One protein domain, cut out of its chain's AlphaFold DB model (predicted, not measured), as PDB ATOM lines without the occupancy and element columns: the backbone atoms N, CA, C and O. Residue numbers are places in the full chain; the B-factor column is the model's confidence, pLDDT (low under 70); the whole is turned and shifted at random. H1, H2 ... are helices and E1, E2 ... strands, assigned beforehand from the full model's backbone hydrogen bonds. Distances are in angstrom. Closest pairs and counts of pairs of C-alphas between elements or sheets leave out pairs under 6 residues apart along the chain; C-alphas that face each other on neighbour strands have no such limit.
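This is residues 8 to 71 of the 71 residues of the protein "Transposase" of Bacteroidetes bacterium (UniProt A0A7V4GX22). A long helix, H1, runs through the middle, with a hairpin of two strands, E1 and E2, packed along one side of it, a shorter helix, H3, on the side away from the hairpin, and the short helix H2 packed on H1 at its residues 30 to 34. The chain leaves the far end of H1 and folds back through a long link, residues 45 to 55, to H2 near the start of H1. You will find 64 printed residues, with two named strands followed by three named helices in the order E1, E2, H1, H2, H3; the two-stranded sheet is antiparallel and the class is mixed, helices and strands. The whole is compact, with a radius of gyration of the C-alphas of 11.2 A, and rounded, spanning 28 by 26 by 20 A.

Start with E1, residues 8 to 13, and E2, residues 18 to 25, a hairpin of antiparallel neighbours at 163 degrees. Look for N 11 and O 21 at 2.8 A and N 9 and O 23 at 2.9 A, both within hydrogen-bond range. E2 bends by 57 degrees at residue 21. Next comes H1, residues 30 to 44; its closest C-alphas to E2 are those of Cys 21 and Ala 40, 5.3 A apart, and to E1 those of Arg 9 and Ser 33, 6.3 A apart. H2, residues 56 to 59, touches H1 at residues 30 to 34 alone, the closest C-alphas being those of Ala 30 and Gln 57, 4.1 A apart. H3, residues 61 to 69, only just touches H1, with 3 pairs of C-alphas within 8 A, again at residues 30 to 34 of H1 alone; the closest C-alphas are those of Leu 34 and Trp 63, 6.1 A apart. H1 and H3 run the same way at a shallow tilt of 19 degrees. H2 and H3 are close but not clearly touching, their closest C-alphas, those of Phe 58 and Ile 64, being 7.4 A apart. Both strands are apart from H2 and H3. In H1 and H3 every O i to N i+4 pair is within hydrogen-bond range; H2 is too short for such a pair.

Find C-alpha 8 at (-2.458, 283.698, 12.722); from there E1 runs 16.3 A to residue 13. E2 covers 20.8 A from residue 18 to 25. Find C-alpha 30 at (-14.385, 283.602, 15.388), where H1 begins its 21.1 A to residue 44. H2 spans 5.2 A from residue 56 to 59, and H3 spans 12.1 A from residue 61 to C-alpha 69 at (-20.969, 297.564, 23.216).

The two C-alphas farthest apart are those of Asn 26 and Glu 48, 30.6 A. The printed part has no cut and ends at residue 71, the chain's last. The link from H1 to H2 is long, with 11 residues; the other three are tight. The mean pLDDT of the printed part is 94.3, and residue 71 alone is under 70.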
ATOM      1  N   LEU A   8      -2.907 282.548  11.949       95.38
ATOM      2  CA  LEU A   8      -2.458 283.698  12.722       95.38
ATOM      3  C   LEU A   8      -3.486 284.814  12.562       95.38
ATOM      4  O   LEU A   8      -3.818 285.198  11.441       95.38
ATOM      5  N   ARG A   9      -3.926 285.384  13.681       95.56
ATOM      6  CA  ARG A   9      -4.635 286.660  13.702       95.56
ATOM      7  C   ARG A   9      -3.749 287.708  14.354       95.56
ATOM      8  O   ARG A   9      -3.203 287.462  15.422       95.56
ATOM      9  N   ALA A  10      -3.662 288.882  13.742       96.50
ATOM     10  CA  ALA A  10      -3.000 290.044  14.311       96.50
ATOM     11  C   ALA A  10      -3.933 291.258  14.271       96.50
ATOM     12  O   ALA A  10      -4.673 291.448  13.304       96.50
ATOM     13  N   THR A  11      -3.872 292.076  15.317       96.50
ATOM     14  CA  THR A  11      -4.405 293.439  15.332       96.50
ATOM     15  C   THR A  11      -3.225 294.380  15.165       96.50
ATOM     16  O   THR A  11      -2.251 294.296  15.916       96.50
ATOM     17  N   ILE A  12      -3.303 295.249  14.164       97.44
ATOM     18  CA  ILE A  12      -2.224 296.160  13.786       97.44
ATOM     19  C   ILE A  12      -2.715 297.587  14.002       97.44
ATOM     20  O   ILE A  12      -3.804 297.937  13.548       97.44
ATOM     21  N   ASP A  13      -1.910 298.398  14.683       97.00
ATOM     22  CA  ASP A  13      -2.096 299.844  14.663       97.00
ATOM     23  C   ASP A  13      -1.594 300.397  13.324       97.00
ATOM     24  O   ASP A  13      -0.428 300.228  12.959       97.00
ATOM     25  N   VAL A  14      -2.484 301.051  12.581       96.75
ATOM     26  CA  VAL A  14      -2.209 301.511  11.212       96.75
ATOM     27  C   VAL A  14      -1.183 302.644  11.195       96.75
ATOM     28  O   VAL A  14      -0.377 302.709  10.270       96.75
ATOM     29  N   TYR A  15      -1.174 303.517  12.209       95.94
ATOM     30  CA  TYR A  15      -0.251 304.652  12.254       95.94
ATOM     31  C   TYR A  15       1.203 304.198  12.431       95.94
ATOM     32  O   TYR A  15       2.085 304.619  11.683       95.94
ATOM     33  N   SER A  16       1.454 303.316  13.400       96.19
ATOM     34  CA  SER A  16       2.805 302.828  13.709       96.19
ATOM     35  C   SER A  16       3.228 301.596  12.907       96.19
ATOM     36  O   SER A  16       4.399 301.218  12.945       96.19
ATOM     37  N   SER A  17       2.293 300.942  12.204       96.25
ATOM     38  CA  SER A  17       2.483 299.605  11.615       96.25
ATOM     39  C   SER A  17       2.871 298.525  12.639       96.25
ATOM     40  O   SER A  17       3.420 297.482  12.278       96.25
ATOM     41  N   TYR A  18       2.594 298.753  13.927       96.56
ATOM     42  CA  TYR A  18       2.940 297.829  14.999       96.56
ATOM     43  C   TYR A  18       1.829 296.801  15.239       96.56
ATOM     44  O   TYR A  18       0.650 297.142  15.357       96.56
ATOM     45  N   ALA A  19       2.204 295.525  15.362       97.25
ATOM     46  CA  ALA A  19       1.287 294.466  15.774       97.25
ATOM     47  C   ALA A  19       1.037 294.553  17.290       97.25
ATOM     48  O   ALA A  19       1.822 294.061  18.100       97.25
ATOM     49  N   VAL A  20      -0.071 295.186  17.675       96.94
ATOM     50  CA  VAL A  20      -0.412 295.479  19.078       96.94
ATOM     51  C   VAL A  20      -0.911 294.255  19.857       96.94
ATOM     52  O   VAL A  20      -0.823 294.226  21.087       96.94
ATOM     53  N   CYS A  21      -1.432 293.244  19.155       97.81
ATOM     54  CA  CYS A  21      -1.850 291.957  19.711       97.81
ATOM     55  C   CYS A  21      -1.921 290.903  18.598       97.81
ATOM     56  O   CYS A  21      -2.184 291.237  17.441       97.81
ATOM     57  N   TRP A  22      -1.713 289.634  18.938       97.44
ATOM     58  CA  TRP A  22      -1.849 288.522  18.004       97.44
ATOM     59  C   TRP A  22      -2.201 287.223  18.729       97.44
ATOM     60  O   TRP A  22      -1.989 287.088  19.932       97.44
ATOM     61  N   GLY A  23      -2.733 286.263  17.981       95.81
ATOM     62  CA  GLY A  23      -3.089 284.939  18.475       95.81
ATOM     63  C   GLY A  23      -3.004 283.901  17.367       95.81
ATOM     64  O   GLY A  23      -3.116 284.223  16.183       95.81
ATOM     65  N   ILE A  24      -2.776 282.652  17.759       95.06
ATOM     66  CA  ILE A  24      -2.647 281.522  16.843       95.06
ATOM     67  C   ILE A  24      -3.728 280.492  17.171       95.06
ATOM     68  O   ILE A  24      -3.954 280.187  18.340       95.06
ATOM     69  N   SER A  25      -4.357 279.931  16.141       93.12
ATOM     70  CA  SER A  25      -5.301 278.820  16.262       93.12
ATOM     71  C   SER A  25      -5.045 277.766  15.186       93.12
ATOM     72  O   SER A  25      -4.530 278.060  14.108       93.12
ATOM     73  N   ASN A  26      -5.410 276.516  15.468       92.38
ATOM     74  CA  ASN A  26      -5.427 275.448  14.463       92.38
ATOM     75  C   ASN A  26      -6.713 275.472  13.617       92.38
ATOM     76  O   ASN A  26      -6.831 274.731  12.642       92.38
ATOM     77  N   THR A  27      -7.678 276.313  13.990       90.25
ATOM     78  CA  THR A  27      -8.962 276.508  13.314       90.25
ATOM     79  C   THR A  27      -9.155 277.978  12.970       90.25
ATOM     80  O   THR A  27      -8.765 278.862  13.730       90.25
ATOM     81  N   LEU A  28      -9.776 278.256  11.823       90.00
ATOM     82  CA  LEU A  28     -10.198 279.610  11.466       90.00
ATOM     83  C   LEU A  28     -11.537 279.912  12.150       90.00
ATOM     84  O   LEU A  28     -12.592 279.874  11.525       90.00
ATOM     85  N   ASP A  29     -11.492 280.113  13.467       86.50
ATOM     86  CA  ASP A  29     -12.673 280.367  14.290       86.50
ATOM     87  C   ASP A  29     -12.817 281.847  14.688       86.50
ATOM     88  O   ASP A  29     -11.856 282.622  14.771       86.50
ATOM     89  N   ALA A  30     -14.064 282.250  14.943       93.69
ATOM     90  CA  ALA A  30     -14.385 283.602  15.388       93.69
ATOM     91  C   ALA A  30     -13.895 283.885  16.818       93.69
ATOM     92  O   ALA A  30     -13.603 285.033  17.153       93.69
ATOM     93  N   ALA A  31     -13.772 282.852  17.656       94.06
ATOM     94  CA  ALA A  31     -13.395 282.992  19.057       94.06
ATOM     95  C   ALA A  31     -11.960 283.518  19.207       94.06
ATOM     96  O   ALA A  31     -11.719 284.439  19.986       94.06
ATOM     97  N   CYS A  32     -11.019 282.991  18.421       94.31
ATOM     98  CA  CYS A  32      -9.641 283.459  18.359       94.31
ATOM     99  C   CYS A  32      -9.597 284.930  17.934       94.31
ATOM    100  O   CYS A  32      -9.005 285.759  18.629       94.31
ATOM    101  N   SER A  33     -10.310 285.280  16.858       94.69
ATOM    102  CA  SER A  33     -10.392 286.658  16.363       94.69
ATOM    103  C   SER A  33     -10.932 287.628  17.416       94.69
ATOM    104  O   SER A  33     -10.327 288.674  17.681       94.69
ATOM    105  N   LEU A  34     -12.042 287.264  18.063       95.62
ATOM    106  CA  LEU A  34     -12.680 288.065  19.101       95.62
ATOM    107  C   LEU A  34     -11.791 288.216  20.341       95.62
ATOM    108  O   LEU A  34     -11.704 289.309  20.898       95.62
ATOM    109  N   ASN A  35     -11.106 287.152  20.762       96.44
ATOM    110  CA  ASN A  35     -10.212 287.184  21.920       96.44
ATOM    111  C   ASN A  35      -8.993 288.076  21.679       96.44
ATOM    112  O   ASN A  35      -8.702 288.923  22.520       96.44
ATOM    113  N   VAL A  36      -8.347 287.968  20.512       96.44
ATOM    114  CA  VAL A  36      -7.235 288.859  20.127       96.44
ATOM    115  C   VAL A  36      -7.682 290.322  20.137       96.44
ATOM    116  O   VAL A  36      -6.965 291.204  20.600       96.44
ATOM    117  N   THR A  37      -8.907 290.593  19.689       95.31
ATOM    118  CA  THR A  37      -9.448 291.960  19.666       95.31
ATOM    119  C   THR A  37      -9.769 292.471  21.068       95.31
ATOM    120  O   THR A  37      -9.395 293.590  21.410       95.31
ATOM    121  N   LYS A  38     -10.390 291.647  21.920       96.00
ATOM    122  CA  LYS A  38     -10.620 291.964  23.339       96.00
ATOM    123  C   LYS A  38      -9.316 292.281  24.066       96.00
ATOM    124  O   LYS A  38      -9.251 293.268  24.789       96.00
ATOM    125  N   GLU A  39      -8.287 291.466  23.859       97.31
ATOM    126  CA  GLU A  39      -6.973 291.651  24.476       97.31
ATOM    127  C   GLU A  39      -6.285 292.928  23.983       97.31
ATOM    128  O   GLU A  39      -5.754 293.688  24.795       97.31
ATOM    129  N   ALA A  40      -6.349 293.210  22.678       96.19
ATOM    130  CA  ALA A  40      -5.828 294.450  22.110       96.19
ATOM    131  C   ALA A  40      -6.490 295.682  22.746       96.19
ATOM    132  O   ALA A  40      -5.790 296.573  23.225       96.19
ATOM    133  N   LEU A  41      -7.826 295.698  22.809       94.94
ATOM    134  CA  LEU A  41      -8.592 296.812  23.377       94.94
ATOM    135  C   LEU A  41      -8.371 296.957  24.887       94.94
ATOM    136  O   LEU A  41      -8.306 298.073  25.394       94.94
ATOM    137  N   ALA A  42      -8.224 295.846  25.613       95.56
ATOM    138  CA  ALA A  42      -7.941 295.875  27.044       95.56
ATOM    139  C   ALA A  42      -6.552 296.455  27.358       95.56
ATOM    140  O   ALA A  42      -6.386 297.109  28.385       95.56
ATOM    141  N   ARG A  43      -5.554 296.222  26.492       96.31
ATOM    142  CA  ARG A  43      -4.174 296.696  26.697       96.31
ATOM    143  C   ARG A  43      -3.928 298.111  26.197       96.31
ATOM    144  O   ARG A  43      -3.233 298.868  26.862       96.31
ATOM    145  N   HIS A  44      -4.466 298.445  25.028       94.56
ATOM    146  CA  HIS A  44      -4.143 299.690  24.316       94.56
ATOM    147  C   HIS A  44      -5.293 300.694  24.315       94.56
ATOM    148  O   HIS A  44      -5.156 301.799  23.797       94.56
ATOM    149  N   GLY A  45      -6.423 300.329  24.919       92.94
ATOM    150  CA  GLY A  45      -7.641 301.119  24.881       92.94
ATOM    151  C   GLY A  45      -8.405 300.948  23.571       92.94
ATOM    152  O   GLY A  45      -8.042 300.190  22.669       92.94
ATOM    153  N   LYS A  46      -9.528 301.654  23.491       92.12
ATOM    154  CA  LYS A  46     -10.427 301.613  22.343       92.12
ATOM    155  C   LYS A  46      -9.908 302.543  21.231       92.12
ATOM    156  O   LYS A  46      -9.771 303.739  21.492       92.12
ATOM    157  N   PRO A  47      -9.679 302.043  20.002       93.69
ATOM    158  CA  PRO A  47      -9.349 302.896  18.863       93.69
ATOM    159  C   PRO A  47     -10.592 303.620  18.321       93.69
ATOM    160  O   PRO A  47     -11.728 303.215  18.575       93.69
ATOM    161  N   GLU A  48     -10.384 304.667  17.523       94.06
ATOM    162  CA  GLU A  48     -11.477 305.375  16.841       94.06
ATOM    163  C   GLU A  48     -12.140 304.505  15.759       94.06
ATOM    164  O   GLU A  48     -13.363 304.489  15.623       94.06
ATOM    165  N   ILE A  49     -11.332 303.741  15.016       94.06
ATOM    166  CA  ILE A  49     -11.777 302.888  13.912       94.06
ATOM    167  C   ILE A  49     -11.202 301.484  14.100       94.06
ATOM    168  O   ILE A  49     -10.010 301.313  14.347       94.06
ATOM    169  N   ILE A  50     -12.054 300.472  13.933       94.44
ATOM    170  CA  ILE A  50     -11.652 299.068  13.804       94.44
ATOM    171  C   ILE A  50     -12.083 298.610  12.419       94.44
ATOM    172  O   ILE A  50     -13.268 298.658  12.095       94.44
ATOM    173  N   ASN A  51     -11.117 298.172  11.612       95.00
ATOM    174  CA  ASN A  51     -11.352 297.656  10.271       95.00
ATOM    175  C   ASN A  51     -10.929 296.185  10.185       95.00
ATOM    176  O   ASN A  51      -9.849 295.807  10.639       95.00
ATOM    177  N   SER A  52     -11.778 295.365   9.580       94.75
ATOM    178  CA  SER A  52     -11.515 293.966   9.248       94.75
ATOM    179  C   SER A  52     -12.076 293.671   7.860       94.75
ATOM    180  O   SER A  52     -12.871 294.448   7.331       94.75
ATOM    181  N   ASP A  53     -11.686 292.544   7.275       93.88
ATOM    182  CA  ASP A  53     -12.392 292.002   6.117       93.88
ATOM    183  C   ASP A  53     -13.818 291.539   6.496       93.88
ATOM    184  O   ASP A  53     -14.255 291.627   7.652       93.88
ATOM    185  N   GLN A  54     -14.559 291.096   5.480       94.94
ATOM    186  CA  GLN A  54     -15.940 290.627   5.587       94.94
ATOM    187  C   GLN A  54     -16.044 289.106   5.781       94.94
ATOM    188  O   GLN A  54     -17.063 288.502   5.441       94.94
ATOM    189  N   ASP A  55     -15.017 288.463   6.331       95.00
ATOM    190  CA  ASP A  55     -15.090 287.036   6.607       95.00
ATOM    191  C   ASP A  55     -16.011 286.719   7.794       95.00
ATOM    192  O   ASP A  55     -16.298 287.546   8.668       95.00
ATOM    193  N   SER A  56     -16.460 285.462   7.855       94.69
ATOM    194  CA  SER A  56     -17.418 284.980   8.859       94.69
ATOM    195  C   SER A  56     -17.001 285.266  10.309       94.69
ATOM    196  O   SER A  56     -17.852 285.580  11.143       94.69
ATOM    197  N   GLN A  57     -15.696 285.244  10.605       94.31
ATOM    198  CA  GLN A  57     -15.141 285.561  11.921       94.31
ATOM    199  C   GLN A  57     -15.331 287.026  12.361       94.31
ATOM    200  O   GLN A  57     -15.273 287.290  13.562       94.31
ATOM    201  N   PHE A  58     -15.592 287.957  11.435       94.94
ATOM    202  CA  PHE A  58     -15.801 289.387  11.726       94.94
ATOM    203  C   PHE A  58     -17.224 289.882  11.440       94.94
ATOM    204  O   PHE A  58     -17.548 291.037  11.712       94.94
ATOM    205  N   ILE A  59     -18.095 289.022  10.911       94.50
ATOM    206  CA  ILE A  59     -19.523 289.330  10.709       94.50
ATOM    207  C   ILE A  59     -20.407 288.559  11.704       94.50
ATOM    208  O   ILE A  59     -21.606 288.812  11.814       94.50
ATOM    209  N   CYS A  60     -19.835 287.638  12.485       94.81
ATOM    210  CA  CYS A  60     -20.596 286.884  13.473       94.81
ATOM    211  C   CYS A  60     -21.227 287.791  14.547       94.81
ATOM    212  O   CYS A  60     -20.737 288.878  14.871       94.81
ATOM    213  N   HIS A  61     -22.329 287.313  15.129       96.12
ATOM    214  CA  HIS A  61     -23.106 288.064  16.116       96.12
ATOM    215  C   HIS A  61     -22.254 288.529  17.307       96.12
ATOM    216  O   HIS A  61     -22.313 289.695  17.689       96.12
ATOM    217  N   GLU A  62     -21.415 287.644  17.849       95.31
ATOM    218  CA  GLU A  62     -20.567 287.944  19.009       95.31
ATOM    219  C   GLU A  62     -19.571 289.076  18.738       95.31
ATOM    220  O   GLU A  62     -19.339 289.919  19.606       95.31
ATOM    221  N   TRP A  63     -19.003 289.118  17.530       94.94
ATOM    222  CA  TRP A  63     -18.077 290.165  17.115       94.94
ATOM    223  C   TRP A  63     -18.774 291.521  17.018       94.94
ATOM    224  O   TRP A  63     -18.337 292.501  17.625       94.94
ATOM    225  N   ILE A  64     -19.896 291.568  16.297       94.94
ATOM    226  CA  ILE A  64     -20.657 292.800  16.081       94.94
ATOM    227  C   ILE A  64     -21.190 293.359  17.404       94.94
ATOM    228  O   ILE A  64     -21.062 294.559  17.654       94.94
ATOM    229  N   GLU A  65     -21.746 292.513  18.271       96.31
ATOM    230  CA  GLU A  65     -22.247 292.946  19.578       96.31
ATOM    231  C   GLU A  65     -21.122 293.436  20.489       96.31
ATOM    232  O   GLU A  65     -21.271 294.460  21.161       96.31
ATOM    233  N   PHE A  66     -19.960 292.776  20.468       95.00
ATOM    234  CA  PHE A  66     -18.797 293.252  21.209       95.00
ATOM    235  C   PHE A  66     -18.357 294.646  20.745       95.00
ATOM    236  O   PHE A  66     -18.179 295.533  21.582       95.00
ATOM    237  N   LEU A  67     -18.232 294.878  19.435       93.31
ATOM    238  CA  LEU A  67     -17.824 296.183  18.909       93.31
ATOM    239  C   LEU A  67     -18.868 297.276  19.165       93.31
ATOM    240  O   LEU A  67     -18.502 298.394  19.510       93.31
ATOM    241  N   LYS A  68     -20.166 296.964  19.063       92.81
ATOM    242  CA  LYS A  68     -21.246 297.912  19.395       92.81
ATOM    243  C   LYS A  68     -21.274 298.278  20.877       92.81
ATOM    244  O   LYS A  68     -21.533 299.431  21.210       92.81
ATOM    245  N   LYS A  69     -21.018 297.316  21.767       92.19
ATOM    246  CA  LYS A  69     -20.969 297.564  23.216       92.19
ATOM    247  C   LYS A  69     -19.773 298.429  23.613       92.19
ATOM    248  O   LYS A  69     -19.854 299.162  24.592       92.19
ATOM    249  N   ASN A  70     -18.684 298.344  22.855       84.19
ATOM    250  CA  ASN A  70     -17.457 299.108  23.074       84.19
ATOM    251  C   ASN A  70     -17.304 300.239  22.042       84.19
ATOM    252  O   ASN A  70     -16.182 300.578  21.664       84.19
ATOM    253  N   ARG A  71     -18.431 300.778  21.556       67.94
ATOM    254  CA  ARG A  71     -18.482 301.845  20.551       67.94
ATOM    255  C   ARG A  71     -18.363 303.234  21.144       67.94
ATOM    256  O   ARG A  71     -18.208 303.388  22.372       67.94
TER     257      ARG A  71